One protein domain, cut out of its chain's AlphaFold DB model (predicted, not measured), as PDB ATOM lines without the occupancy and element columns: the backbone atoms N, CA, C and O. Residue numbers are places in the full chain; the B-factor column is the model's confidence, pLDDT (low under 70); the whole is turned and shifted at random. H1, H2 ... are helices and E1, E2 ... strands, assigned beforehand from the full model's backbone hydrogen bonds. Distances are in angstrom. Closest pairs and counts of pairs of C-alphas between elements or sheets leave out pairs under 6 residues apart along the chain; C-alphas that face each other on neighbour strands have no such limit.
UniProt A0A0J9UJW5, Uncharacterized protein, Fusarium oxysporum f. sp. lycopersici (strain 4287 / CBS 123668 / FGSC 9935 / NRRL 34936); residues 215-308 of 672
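AT A GLANCE: This is residues 215 to 308 of the 672 residues of an uncharacterized protein of Fusarium oxysporum f. sp. lycopersici (strain 4287 / CBS 123668 / FGSC 9935 / NRRL 34936) (UniProt A0A0J9UJW5). A small, strongly twisted sheet of four strands has one long helix, H2, packed along its E2 side; H1 makes a corner with the first turns of H2, and H3 carries on from the end of E4; residues 299 to 308, of which 299 to 306 belong to H3, stick out from the body. A long link, residues 249 to 266, loops away from the end of H2 and comes back to E2. The printed part has 94 residues, with three named helices and four named strands in the order E1 H1 H2 E2 E3 E4 H3, and its class is mixed, helices and strands. The sheet's order is E2 E1 E4 E3, mixed, with E2 and E1 parallel and the other neighbours antiparallel. The whole is loose, with a radius of gyration of the C-alphas of 16.1 A and spans of 46 by 34 by 26 A.

IN THESE COORDINATES: Find C-alpha 215 at (363.426, 377.885, 311.649); there E1 begins, residues 215 to 218. Beside it look for E4, residues 289 to 294, 16.9 A long, then E3, residues 278 to 283, 14.7 A, and the short E2, residues 267 to 269. H2, residues 235 to 248, starts at C-alpha 235 at (362.886, 372.121, 298.949) and runs 20.3 A. H1 is residues 222 to 231, 14.8 A. H3, residues 295 to 306, is 16.5 A long and ends at C-alpha 306 at (365.353, 398.337, 326.886).

HOW THE PARTS SIT: Start at E1 and E4, antiparallel at 159 degrees, where N 215 and O 292 are 2.9 A apart, within hydrogen-bond range. E4 and E3 form a hairpin, with N 281 and O 291 at 2.9 A. On the other side of E1 is E2, parallel at 45 degrees, with N 216 and O 268 at 2.8 A. H2 is on the sheet at a height over the sheet of 8.3 A, over E2 and only just over E1, on which 3 of its C-alphas fall; it runs along the strands, at 21 degrees to E2 on the local plane. Its closest C-alphas to E2 are those of Ile 243 and Leu 267, 6.2 A apart. H1 is not on the sheet; it touches H2, through residues 235 to 238 of H2 alone, at a steep tilt of 66 degrees, the same way, the closest C-alphas being those of Ile 227 and Pro 235, 6.1 A apart. E1, H1, H2 and E2 make a strand-helix-strand unit, two parallel neighbour strands with helices between, its crossover right-handed. H3 is on the sheet through its residues 295 to 298, the closest C-alphas of H3 and E3 being those of Gln 295 and Tyr 278, 5.6 A apart; H3 is apart from H1 and H2. In H2 and H3 every O i to N i+4 pair is within hydrogen-bond range; in H1 3 of 6 are, beside 5 of 7 O i to N i+3 pairs.

THE WHOLE: The two C-alphas farthest apart are those of Glu 229 and Asn 307, 49.4 A. The printed part has no cut, and its one long link, 18 residues, joins H2 to E2. The mean pLDDT of the printed part is 82.5; look for values under 70 at residues 221 to 224, 252 to 260 and 304 to 308.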
ATOM      1  N   LEU A 215     364.088 378.823 312.554       95.75
ATOM      2  CA  LEU A 215     363.426 377.885 311.649       95.75
ATOM      3  C   LEU A 215     363.356 378.458 310.237       95.75
ATOM      4  O   LEU A 215     362.975 379.612 310.052       95.75
ATOM      5  N   ILE A 216     363.665 377.620 309.254       95.69
ATOM      6  CA  ILE A 216     363.577 377.912 307.827       95.69
ATOM      7  C   ILE A 216     362.380 377.165 307.255       95.69
ATOM      8  O   ILE A 216     362.306 375.935 307.331       95.69
ATOM      9  N   ARG A 217     361.444 377.897 306.658       94.06
ATOM     10  CA  ARG A 217     360.284 377.319 305.987       94.06
ATOM     11  C   ARG A 217     360.326 377.651 304.498       94.06
ATOM     12  O   ARG A 217     360.155 378.811 304.134       94.06
ATOM     13  N   PRO A 218     360.505 376.652 303.623       92.69
ATOM     14  CA  PRO A 218     360.402 376.869 302.187       92.69
ATOM     15  C   PRO A 218     358.995 377.343 301.813       92.69
ATOM     16  O   PRO A 218     357.996 376.751 302.231       92.69
ATOM     17  N   ILE A 219     358.909 378.405 301.018       88.62
ATOM     18  CA  ILE A 219     357.631 378.982 300.591       88.62
ATOM     19  C   ILE A 219     357.067 378.155 299.438       88.62
ATOM     20  O   ILE A 219     357.778 377.758 298.524       88.62
ATOM     21  N   LYS A 220     355.767 377.875 299.424       77.75
ATOM     22  CA  LYS A 220     355.159 377.260 298.236       77.75
ATOM     23  C   LYS A 220     355.026 378.326 297.146       77.75
ATOM     24  O   LYS A 220     354.034 379.044 297.117       77.75
ATOM     25  N   SER A 221     356.031 378.439 296.283       68.31
ATOM     26  CA  SER A 221     356.043 379.344 295.132       68.31
ATOM     27  C   SER A 221     356.402 378.575 293.853       68.31
ATOM     28  O   SER A 221     357.091 377.554 293.939       68.31
ATOM     29  N   PRO A 222     355.981 379.048 292.662       67.31
ATOM     30  CA  PRO A 222     356.456 378.503 291.388       67.31
ATOM     31  C   PRO A 222     357.988 378.467 291.312       67.31
ATOM     32  O   PRO A 222     358.556 377.528 290.766       67.31
ATOM     33  N   VAL A 223     358.656 379.431 291.954       63.88
ATOM     34  CA  VAL A 223     360.118 379.499 292.009       63.88
ATOM     35  C   VAL A 223     360.714 378.333 292.820       63.88
ATOM     36  O   VAL A 223     361.761 377.789 292.485       63.88
ATOM     37  N   ASN A 224     360.023 377.831 293.843       66.50
ATOM     38  CA  ASN A 224     360.495 376.647 294.565       66.50
ATOM     39  C   ASN A 224     360.322 375.330 293.794       66.50
ATOM     40  O   ASN A 224     361.023 374.365 294.107       66.50
ATOM     41  N   ASN A 225     359.491 375.282 292.745       75.50
ATOM     42  CA  ASN A 225     359.471 374.127 291.838       75.50
ATOM     43  C   ASN A 225     360.802 373.990 291.081       75.50
ATOM     44  O   ASN A 225     361.230 372.873 290.793       75.50
ATOM     45  N   ILE A 226     361.528 375.096 290.878       82.38
ATOM     46  CA  ILE A 226     362.860 375.079 290.261       82.38
ATOM     47  C   ILE A 226     363.858 374.314 291.124       82.38
ATOM     48  O   ILE A 226     364.771 373.696 290.581       82.38
ATOM     49  N   ILE A 227     363.710 374.312 292.455       89.00
ATOM     50  CA  ILE A 227     364.602 373.522 293.315       89.00
ATOM     51  C   ILE A 227     364.508 372.043 292.925       89.00
ATOM     52  O   ILE A 227     365.528 371.394 292.669       89.00
ATOM     53  N   LEU A 228     363.280 371.540 292.790       87.00
ATOM     54  CA  LEU A 228     363.025 370.171 292.364       87.00
ATOM     55  C   LEU A 228     363.521 369.924 290.938       87.00
ATOM     56  O   LEU A 228     364.250 368.965 290.700       87.00
ATOM     57  N   GLU A 229     363.182 370.798 289.997       86.12
ATOM     58  CA  GLU A 229     363.534 370.623 288.585       86.12
ATOM     59  C   GLU A 229     365.042 370.708 288.324       86.12
ATOM     60  O   GLU A 229     365.584 369.970 287.500       86.12
ATOM     61  N   ARG A 230     365.743 371.612 289.012       89.62
ATOM     62  CA  ARG A 230     367.142 371.934 288.720       89.62
ATOM     63  C   ARG A 230     368.134 371.142 289.560       89.62
ATOM     64  O   ARG A 230     369.219 370.803 289.073       89.62
ATOM     65  N   PHE A 231     367.779 370.857 290.811       91.88
ATOM     66  CA  PHE A 231     368.644 370.148 291.755       91.88
ATOM     67  C   PHE A 231     368.182 368.720 292.040       91.88
ATOM     68  O   PHE A 231     368.931 367.982 292.675       91.88
ATOM     69  N   SER A 232     366.998 368.317 291.561       92.62
ATOM     70  CA  SER A 232     366.423 366.984 291.805       92.62
ATOM     71  C   SER A 232     366.299 366.665 293.298       92.62
ATOM     72  O   SER A 232     366.521 365.535 293.726       92.62
ATOM     73  N   LYS A 233     365.965 367.688 294.092       92.62
ATOM     74  CA  LYS A 233     365.764 367.625 295.543       92.62
ATOM     75  C   LYS A 233     364.435 368.272 295.897       92.62
ATOM     76  O   LYS A 233     364.061 369.275 295.292       92.62
ATOM     77  N   SER A 234     363.745 367.762 296.908       91.94
ATOM     78  CA  SER A 234     362.670 368.539 297.525       91.94
ATOM     79  C   SER A 234     363.238 369.832 298.136       91.94
ATOM     80  O   SER A 234     364.414 369.865 298.517       91.94
ATOM     81  N   PRO A 235     362.428 370.900 298.289       91.94
ATOM     82  CA  PRO A 235     362.886 372.121 298.949       91.94
ATOM     83  C   PRO A 235     363.512 371.851 300.324       91.94
ATOM     84  O   PRO A 235     364.605 372.333 300.599       91.94
ATOM     85  N   ASN A 236     362.892 371.005 301.153       93.44
ATOM     86  CA  ASN A 236     363.434 370.657 302.469       93.44
ATOM     87  C   ASN A 236     364.822 370.003 302.384       93.44
ATOM     88  O   ASN A 236     365.710 370.391 303.134       93.44
ATOM     89  N   GLU A 237     365.039 369.056 301.465       95.25
ATOM     90  CA  GLU A 237     366.350 368.410 301.279       95.25
ATOM     91  C   GLU A 237     367.414 369.385 300.765       95.25
ATOM     92  O   GLU A 237     368.585 369.289 301.136       95.25
ATOM     93  N   PHE A 238     367.023 370.330 299.905       95.25
ATOM     94  CA  PHE A 238     367.919 371.375 299.417       95.25
ATOM     95  C   PHE A 238     368.392 372.277 300.558       95.25
ATOM     96  O   PHE A 238     369.598 372.411 300.767       95.25
ATOM     97  N   TYR A 239     367.461 372.840 301.335       95.62
ATOM     98  CA  TYR A 239     367.810 373.714 302.454       95.62
ATOM     99  C   TYR A 239     368.525 372.966 303.577       95.62
ATOM    100  O   TYR A 239     369.450 373.525 304.158       95.62
ATOM    101  N   GLN A 240     368.165 371.709 303.857       96.81
ATOM    102  CA  GLN A 240     368.853 370.914 304.875       96.81
ATOM    103  C   GLN A 240     370.342 370.753 304.540       96.81
ATOM    104  O   GLN A 240     371.175 371.013 305.398       96.81
ATOM    105  N   GLY A 241     370.696 370.450 303.285       96.50
ATOM    106  CA  GLY A 241     372.108 370.345 302.892       96.50
ATOM    107  C   GLY A 241     372.896 371.655 303.053       96.50
ATOM    108  O   GLY A 241     374.076 371.637 303.404       96.50
ATOM    109  N   LEU A 242     372.246 372.806 302.839       96.88
ATOM    110  CA  LEU A 242     372.856 374.117 303.097       96.88
ATOM    111  C   LEU A 242     373.007 374.393 304.595       96.88
ATOM    112  O   LEU A 242     374.040 374.899 305.025       96.88
ATOM    113  N   ILE A 243     372.000 374.035 305.391       96.69
ATOM    114  CA  ILE A 243     372.030 374.143 306.852       96.69
ATOM    115  C   ILE A 243     373.169 373.299 307.432       96.69
ATOM    116  O   ILE A 243     373.936 373.811 308.246       96.69
ATOM    117  N   ASP A 244     373.330 372.058 306.969       95.88
ATOM    118  CA  ASP A 244     374.409 371.164 307.399       95.88
ATOM    119  C   ASP A 244     375.782 371.791 307.096       95.88
ATOM    120  O   ASP A 244     376.642 371.870 307.972       95.88
ATOM    121  N   THR A 245     375.942 372.372 305.900       93.12
ATOM    122  CA  THR A 245     377.162 373.105 305.508       93.12
ATOM    123  C   THR A 245     377.462 374.277 306.454       93.12
ATOM    124  O   THR A 245     378.618 374.520 306.804       93.12
ATOM    125  N   ILE A 246     376.435 375.014 306.892       91.44
ATOM    126  CA  ILE A 246     376.592 376.116 307.855       91.44
ATOM    127  C   ILE A 246     377.001 375.580 309.231       91.44
ATOM    128  O   ILE A 246     377.838 376.189 309.896       91.44
ATOM    129  N   HIS A 247     376.418 374.466 309.676       92.38
ATOM    130  CA  HIS A 247     376.701 373.885 310.995       92.38
ATOM    131  C   HIS A 247     378.094 373.255 311.080       92.38
ATOM    132  O   HIS A 247     378.678 373.227 312.163       92.38
ATOM    133  N   GLU A 248     378.641 372.783 309.961       89.06
ATOM    134  CA  GLU A 248     380.016 372.278 309.863       89.06
ATOM    135  C   GLU A 248     381.068 373.401 309.794       89.06
ATOM    136  O   GLU A 248     382.250 373.183 310.096       89.06
ATOM    137  N   ALA A 249     380.660 374.611 309.407       83.94
ATOM    138  CA  ALA A 249     381.536 375.769 309.321       83.94
ATOM    139  C   ALA A 249     381.876 376.353 310.704       83.94
ATOM    140  O   ALA A 249     381.136 376.242 311.680       83.94
ATOM    141  N   SER A 250     383.039 377.000 310.785       78.19
ATOM    142  CA  SER A 250     383.513 377.669 312.004       78.19
ATOM    143  C   SER A 250     383.155 379.148 311.980       78.19
ATOM    144  O   SER A 250     383.255 379.775 310.924       78.19
ATOM    145  N   ASP A 251     382.796 379.707 313.136       72.12
ATOM    146  CA  ASP A 251     382.561 381.143 313.278       72.12
ATOM    147  C   ASP A 251     383.899 381.892 313.170       72.12
ATOM    148  O   ASP A 251     384.766 381.713 314.033       72.12
ATOM    149  N   PRO A 252     384.104 382.721 312.130       66.94
ATOM    150  CA  PRO A 252     385.354 383.455 311.968       66.94
ATOM    151  C   PRO A 252     385.551 384.532 313.046       66.94
ATOM    152  O   PRO A 252     386.678 384.979 313.236       66.94
ATOM    153  N   ASP A 253     384.494 384.914 313.773       63.25
ATOM    154  CA  ASP A 253     384.549 385.961 314.802       63.25
ATOM    155  C   ASP A 253     384.806 385.394 316.214       63.25
ATOM    156  O   ASP A 253     384.758 386.123 317.208       63.25
ATOM    157  N   ALA A 254     385.073 384.089 316.334       61.69
ATOM    158  CA  ALA A 254     385.348 383.453 317.614       61.69
ATOM    159  C   ALA A 254     386.668 383.969 318.220       61.69
ATOM    160  O   ALA A 254     387.756 383.757 317.690       61.69
ATOM    161  N   SER A 255     386.580 384.615 319.385       50.44
ATOM    162  CA  SER A 255     387.689 385.331 320.033       50.44
ATOM    163  C   SER A 255     388.789 384.444 320.641       50.44
ATOM    164  O   SER A 255     389.711 384.954 321.276       50.44
ATOM    165  N   THR A 256     388.703 383.119 320.522       51.94
ATOM    166  CA  THR A 256     389.668 382.191 321.126       51.94
ATOM    167  C   THR A 256     390.689 381.709 320.105       51.94
ATOM    168  O   THR A 256     390.357 381.010 319.154       51.94
ATOM    169  N   SER A 257     391.967 381.999 320.366       48.91
ATOM    170  CA  SER A 257     393.142 381.667 319.541       48.91
ATOM    171  C   SER A 257     393.430 380.167 319.350       48.91
ATOM    172  O   SER A 257     394.469 379.796 318.803       48.91
ATOM    173  N   LYS A 258     392.529 379.280 319.785       49.16
ATOM    174  CA  LYS A 258     392.620 377.833 319.591       49.16
ATOM    175  C   LYS A 258     391.233 377.266 319.272       49.16
ATOM    176  O   LYS A 258     390.369 377.245 320.138       49.16
ATOM    177  N   LEU A 259     391.125 376.724 318.057       50.97
ATOM    178  CA  LEU A 259     390.073 375.860 317.499       50.97
ATOM    179  C   LEU A 259     388.801 376.525 316.944       50.97
ATOM    180  O   LEU A 259     388.198 377.410 317.532       50.97
ATOM    181  N   LYS A 260     388.417 375.972 315.787       62.00
ATOM    182  CA  LYS A 260     387.160 376.053 315.038       62.00
ATOM    183  C   LYS A 260     385.915 376.010 315.941       62.00
ATOM    184  O   LYS A 260     385.318 374.948 316.107       62.00
ATOM    185  N   ALA A 261     385.534 377.129 316.548       71.69
ATOM    186  CA  ALA A 261     384.301 377.194 317.324       71.69
ATOM    187  C   ALA A 261     383.093 377.229 316.367       71.69
ATOM    188  O   ALA A 261     383.133 377.974 315.382       71.69
ATOM    189  N   PRO A 262     382.038 376.431 316.607       80.25
ATOM    190  CA  PRO A 262     380.800 376.530 315.839       80.25
ATOM    191  C   PRO A 262     380.078 377.845 316.159       80.25
ATOM    192  O   PRO A 262     380.331 378.470 317.192       80.25
ATOM    193  N   TYR A 263     379.146 378.240 315.294       80.75
ATOM    194  CA  TYR A 263     378.319 379.422 315.528       80.75
ATOM    195  C   TYR A 263     377.517 379.325 316.843       80.75
ATOM    196  O   TYR A 263     377.038 378.244 317.202       80.75
ATOM    197  N   PRO A 264     377.297 380.449 317.554       81.44
ATOM    198  CA  PRO A 264     376.543 380.491 318.812       81.44
ATOM    199  C   PRO A 264     375.013 380.460 318.614       81.44
ATOM    200  O   PRO A 264     374.250 380.899 319.476       81.44
ATOM    201  N   TRP A 265     374.561 379.990 317.456       89.25
ATOM    202  CA  TRP A 265     373.174 379.910 317.011       89.25
ATOM    203  C   TRP A 265     373.049 378.768 315.995       89.25
ATOM    204  O   TRP A 265     374.049 378.279 315.470       89.25
ATOM    205  N   LYS A 266     371.820 378.325 315.714       93.31
ATOM    206  CA  LYS A 266     371.542 377.222 314.779       93.31
ATOM    207  C   LYS A 266     370.407 377.563 313.819       93.31
ATOM    208  O   LYS A 266     369.621 378.472 314.072       93.31
ATOM    209  N   LEU A 267     370.329 376.790 312.741       95.12
ATOM    210  CA  LEU A 267     369.241 376.788 311.762       95.12
ATOM    211  C   LEU A 267     368.593 375.404 311.740       95.12
ATOM    212  O   LEU A 267     369.311 374.413 311.823       95.12
ATOM    213  N   GLU A 268     367.277 375.323 311.590       95.75
ATOM    214  CA  GLU A 268     366.566 374.053 311.390       95.75
ATOM    215  C   GLU A 268     365.425 374.208 310.381       95.75
ATOM    216  O   GLU A 268     364.867 375.290 310.223       95.75
ATOM    217  N   ILE A 269     365.041 373.119 309.714       95.12
ATOM    218  CA  ILE A 269     363.844 373.114 308.867       95.12
ATOM    219  C   ILE A 269     362.589 373.177 309.742       95.12
ATOM    220  O   ILE A 269     362.458 372.459 310.738       95.12
ATOM    221  N   TYR A 270     361.650 374.029 309.342       92.94
ATOM    222  CA  TYR A 270     360.352 374.177 309.981       92.94
ATOM    223  C   TYR A 270     359.572 372.854 309.982       92.94
ATOM    224  O   TYR A 270     359.361 372.236 308.937       92.94
ATOM    225  N   SER A 271     359.044 372.477 311.147       87.12
ATOM    226  CA  SER A 271     357.995 371.465 311.278       87.12
ATOM    227  C   SER A 271     356.889 371.983 312.193       87.12
ATOM    228  O   SER A 271     357.149 372.768 313.103       87.12
ATOM    229  N   VAL A 272     355.647 371.554 311.953       79.94
ATOM    230  CA  VAL A 272     354.477 372.011 312.727       79.94
ATOM    231  C   VAL A 272     354.668 371.736 314.223       79.94
ATOM    232  O   VAL A 272     354.420 372.621 315.033       79.94
ATOM    233  N   ASP A 273     355.219 370.573 314.574       75.19
ATOM    234  CA  ASP A 273     355.485 370.182 315.967       75.19
ATOM    235  C   ASP A 273     356.527 371.073 316.663       75.19
ATOM    236  O   ASP A 273     356.522 371.211 317.883       75.19
ATOM    237  N   LYS A 274     357.436 371.683 315.890       71.44
ATOM    238  CA  LYS A 274     358.494 372.567 316.394       71.44
ATOM    239  C   LYS A 274     358.098 374.040 316.386       71.44
ATOM    240  O   LYS A 274     358.806 374.834 316.987       71.44
ATOM    241  N   ALA A 275     357.017 374.412 315.703       77.88
ATOM    242  CA  ALA A 275     356.663 375.804 315.433       77.88
ATOM    243  C   ALA A 275     355.866 376.485 316.555       77.88
ATOM    244  O   ALA A 275     355.596 377.685 316.472       77.88
ATOM    245  N   GLN A 276     355.489 375.740 317.596       83.94
ATOM    246  CA  GLN A 276     354.845 376.316 318.769       83.94
ATOM    247  C   GLN A 276     355.749 377.411 319.359       83.94
ATOM    248  O   GLN A 276     356.937 377.188 319.588       83.94
ATOM    249  N   ASP A 277     355.186 378.602 319.562       87.69
ATOM    250  CA  ASP A 277     355.865 379.796 320.089       87.69
ATOM    251  C   ASP A 277     356.980 380.378 319.195       87.69
ATOM    252  O   ASP A 277     357.819 381.150 319.662       87.69
ATOM    253  N   TYR A 278     356.993 380.050 317.902       91.19
ATOM    254  CA  TYR A 278     357.826 380.734 316.914       91.19
ATOM    255  C   TYR A 278     357.070 381.880 316.242       91.19
ATOM    256  O   TYR A 278     355.916 381.737 315.840       91.19
ATOM    257  N   ILE A 279     357.753 383.008 316.053       88.00
ATOM    258  CA  ILE A 279     357.240 384.161 315.311       88.00
ATOM    259  C   ILE A 279     358.000 384.321 314.004       88.00
ATOM    260  O   ILE A 279     359.217 384.144 313.943       88.00
ATOM    261  N   LYS A 280     357.272 384.664 312.947       88.75
ATOM    262  CA  LYS A 280     357.855 384.940 311.639       88.75
ATOM    263  C   LYS A 280     358.648 386.242 311.687       88.75
ATOM    264  O   LYS A 280     358.134 387.247 312.175       88.75
ATOM    265  N   THR A 281     359.867 386.235 311.160       83.62
ATOM    266  CA  THR A 281     360.752 387.410 311.166       83.62
ATOM    267  C   THR A 281     360.908 388.046 309.798       83.62
ATOM    268  O   THR A 281     360.860 389.269 309.696       83.62
ATOM    269  N   SER A 282     361.095 387.245 308.748       83.25
ATOM    270  CA  SER A 282     361.403 387.766 307.420       83.25
ATOM    271  C   SER A 282     361.054 386.773 306.306       83.25
ATOM    272  O   SER A 282     360.779 385.593 306.550       83.25
ATOM    273  N   HIS A 283     361.068 387.288 305.080       88.38
ATOM    274  CA  HIS A 283     361.208 386.516 303.850       88.38
ATOM    275  C   HIS A 283     362.607 386.744 303.276       88.38
ATOM    276  O   HIS A 283     363.194 387.813 303.488       88.38
ATOM    277  N   ASP A 284     363.119 385.777 302.521       90.75
ATOM    278  CA  ASP A 284     364.307 386.009 301.710       90.75
ATOM    279  C   ASP A 284     364.003 386.922 300.501       90.75
ATOM    280  O   ASP A 284     362.855 387.006 300.048       90.75
ATOM    281  N   PRO A 285     365.026 387.585 299.930       90.38
ATOM    282  CA  PRO A 285     364.842 388.540 298.836       90.38
ATOM    283  C   PRO A 285     364.243 387.990 297.534       90.38
ATOM    284  O   PRO A 285     363.803 388.784 296.702       90.38
ATOM    285  N   PHE A 286     364.231 386.668 297.333       89.31
ATOM    286  CA  PHE A 286     363.706 386.017 296.127       89.31
ATOM    287  C   PHE A 286     362.439 385.184 296.393       89.31
ATOM    288  O   PHE A 286     361.978 384.476 295.498       89.31
ATOM    289  N   ASN A 287     361.846 385.289 297.592       88.44
ATOM    290  CA  ASN A 287     360.600 384.611 297.976       88.44
ATOM    291  C   ASN A 287     360.652 383.068 297.849       88.44
ATOM    292  O   ASN A 287     359.703 382.400 297.420       88.44
ATOM    293  N   LEU A 288     361.795 382.503 298.220       89.88
ATOM    294  CA  LEU A 288     362.109 381.082 298.281       89.88
ATOM    295  C   LEU A 288     361.863 380.488 299.680       89.88
ATOM    296  O   LEU A 288     361.460 379.328 299.803       89.88
ATOM    297  N   TYR A 289     362.082 381.245 300.753       93.12
ATOM    298  CA  TYR A 289     361.887 380.800 302.128       93.12
ATOM    299  C   TYR A 289     361.519 381.950 303.077       93.12
ATOM    300  O   TYR A 289     361.788 383.125 302.841       93.12
ATOM    301  N   GLU A 290     360.875 381.595 304.182       93.19
ATOM    302  CA  GLU A 290     360.594 382.488 305.305       93.19
ATOM    303  C   GLU A 290     361.298 381.972 306.564       93.19
ATOM    304  O   GLU A 290     361.554 380.769 306.704       93.19
ATOM    305  N   THR A 291     361.623 382.880 307.482       93.69
ATOM    306  CA  THR A 291     362.331 382.543 308.721       93.69
ATOM    307  C   THR A 291     361.503 382.833 309.956       93.69
ATOM    308  O   THR A 291     360.701 383.770 309.986       93.69
ATOM    309  N   TYR A 292     361.738 382.044 311.003       93.19
ATOM    310  CA  TYR A 292     361.085 382.206 312.291       93.19
ATOM    311  C   TYR A 292     362.084 382.188 313.443       93.19
ATOM    312  O   TYR A 292     362.987 381.354 313.479       93.19
ATOM    313  N   ILE A 293     361.867 383.062 314.423       90.88
ATOM    314  CA  ILE A 293     362.604 383.101 315.690       90.88
ATOM    315  C   ILE A 293     361.695 382.638 316.826       90.88
ATOM    316  O   ILE A 293     360.488 382.884 316.810       90.88
ATOM    317  N   TYR A 294     362.261 381.975 317.826       91.25
ATOM    318  CA  TYR A 294     361.507 381.595 319.013       91.25
ATOM    319  C   TYR A 294     361.147 382.830 319.854       91.25
ATOM    320  O   TYR A 294     361.983 383.714 320.064       91.25
ATOM    321  N   GLN A 295     359.921 382.887 320.374       87.44
ATOM    322  CA  GLN A 295     359.388 384.054 321.085       87.44
ATOM    323  C   GLN A 295     360.257 384.466 322.282       87.44
ATOM    324  O   GLN A 295     360.420 385.661 322.529       87.44
ATOM    325  N   SER A 296     360.841 383.519 323.030       87.88
ATOM    326  CA  SER A 296     361.692 383.875 324.175       87.88
ATOM    327  C   SER A 296     363.012 384.516 323.745       87.88
ATOM    328  O   SER A 296     363.453 385.464 324.388       87.88
ATOM    329  N   ASP A 297     363.624 384.056 322.651       87.25
ATOM    330  CA  ASP A 297     364.845 384.665 322.111       87.25
ATOM    331  C   ASP A 297     364.560 386.060 321.542       87.25
ATOM    332  O   ASP A 297     365.321 386.998 321.789       87.25
ATOM    333  N   TRP A 298     363.414 386.236 320.877       83.31
ATOM    334  CA  TRP A 298     362.931 387.554 320.468       83.31
ATOM    335  C   TRP A 298     362.725 388.495 321.658       83.31
ATOM    336  O   TRP A 298     363.224 389.621 321.662       83.31
ATOM    337  N   ASN A 299     362.046 388.023 322.706       81.75
ATOM    338  CA  ASN A 299     361.826 388.803 323.920       81.75
ATOM    339  C   ASN A 299     363.149 389.153 324.612       81.75
ATOM    340  O   ASN A 299     363.299 390.279 325.084       81.75
ATOM    341  N   ASN A 300     364.118 388.234 324.652       80.31
ATOM    342  CA  ASN A 300     365.449 388.477 325.209       80.31
ATOM    343  C   ASN A 300     366.193 389.553 324.415       80.31
ATOM    344  O   ASN A 300     366.735 390.492 325.007       80.31
ATOM    345  N   TYR A 301     366.171 389.455 323.083       78.06
ATOM    346  CA  TYR A 301     366.726 390.473 322.201       78.06
ATOM    347  C   TYR A 301     366.082 391.834 322.472       78.06
ATOM    348  O   TYR A 301     366.781 392.771 322.856       78.06
ATOM    349  N   MET A 302     364.757 391.937 322.386       75.31
ATOM    350  CA  MET A 302     364.032 393.191 322.591       75.31
ATOM    351  C   MET A 302     364.221 393.755 324.009       75.31
ATOM    352  O   MET A 302     364.407 394.961 324.175       75.31
ATOM    353  N   SER A 303     364.276 392.908 325.037       72.81
ATOM    354  CA  SER A 303     364.554 393.325 326.421       72.81
ATOM    355  C   SER A 303     365.979 393.855 326.588       72.81
ATOM    356  O   SER A 303     366.192 394.855 327.271       72.81
ATOM    357  N   SER A 304     366.970 393.256 325.917       69.25
ATOM    358  CA  SER A 304     368.354 393.754 325.944       69.25
ATOM    359  C   SER A 304     368.474 395.185 325.399       69.25
ATOM    360  O   SER A 304     369.358 395.949 325.802       69.25
ATOM    361  N   LEU A 305     367.549 395.570 324.516       66.94
ATOM    362  CA  LEU A 305     367.470 396.909 323.954       66.94
ATOM    363  C   LEU A 305     366.845 397.912 324.935       66.94
ATOM    364  O   LEU A 305     367.258 399.070 324.905       66.94
ATOM    365  N   GLN A 306     365.941 397.480 325.835       63.41
ATOM    366  CA  GLN A 306     365.353 398.337 326.886       63.41
ATOM    367  C   GLN A 306     366.417 398.948 327.799       63.41
ATOM    368  O   GLN A 306     366.365 400.122 328.154       63.41
ATOM    369  N   ASN A 307     367.437 398.162 328.138       53.41
ATOM    370  CA  ASN A 307     368.524 398.612 329.007       53.41
ATOM    371  C   ASN A 307     369.403 399.709 328.367       53.41
ATOM    372  O   ASN A 307     370.217 400.316 329.058       53.41
ATOM    373  N   ASN A 308     369.253 399.968 327.061       52.22
ATOM    374  CA  ASN A 308     370.028 400.955 326.301       52.22
ATOM    375  C   ASN A 308     369.154 402.048 325.643       52.22
ATOM    376  O   ASN A 308     369.673 402.853 324.870       52.22
TER     377      ASN A 308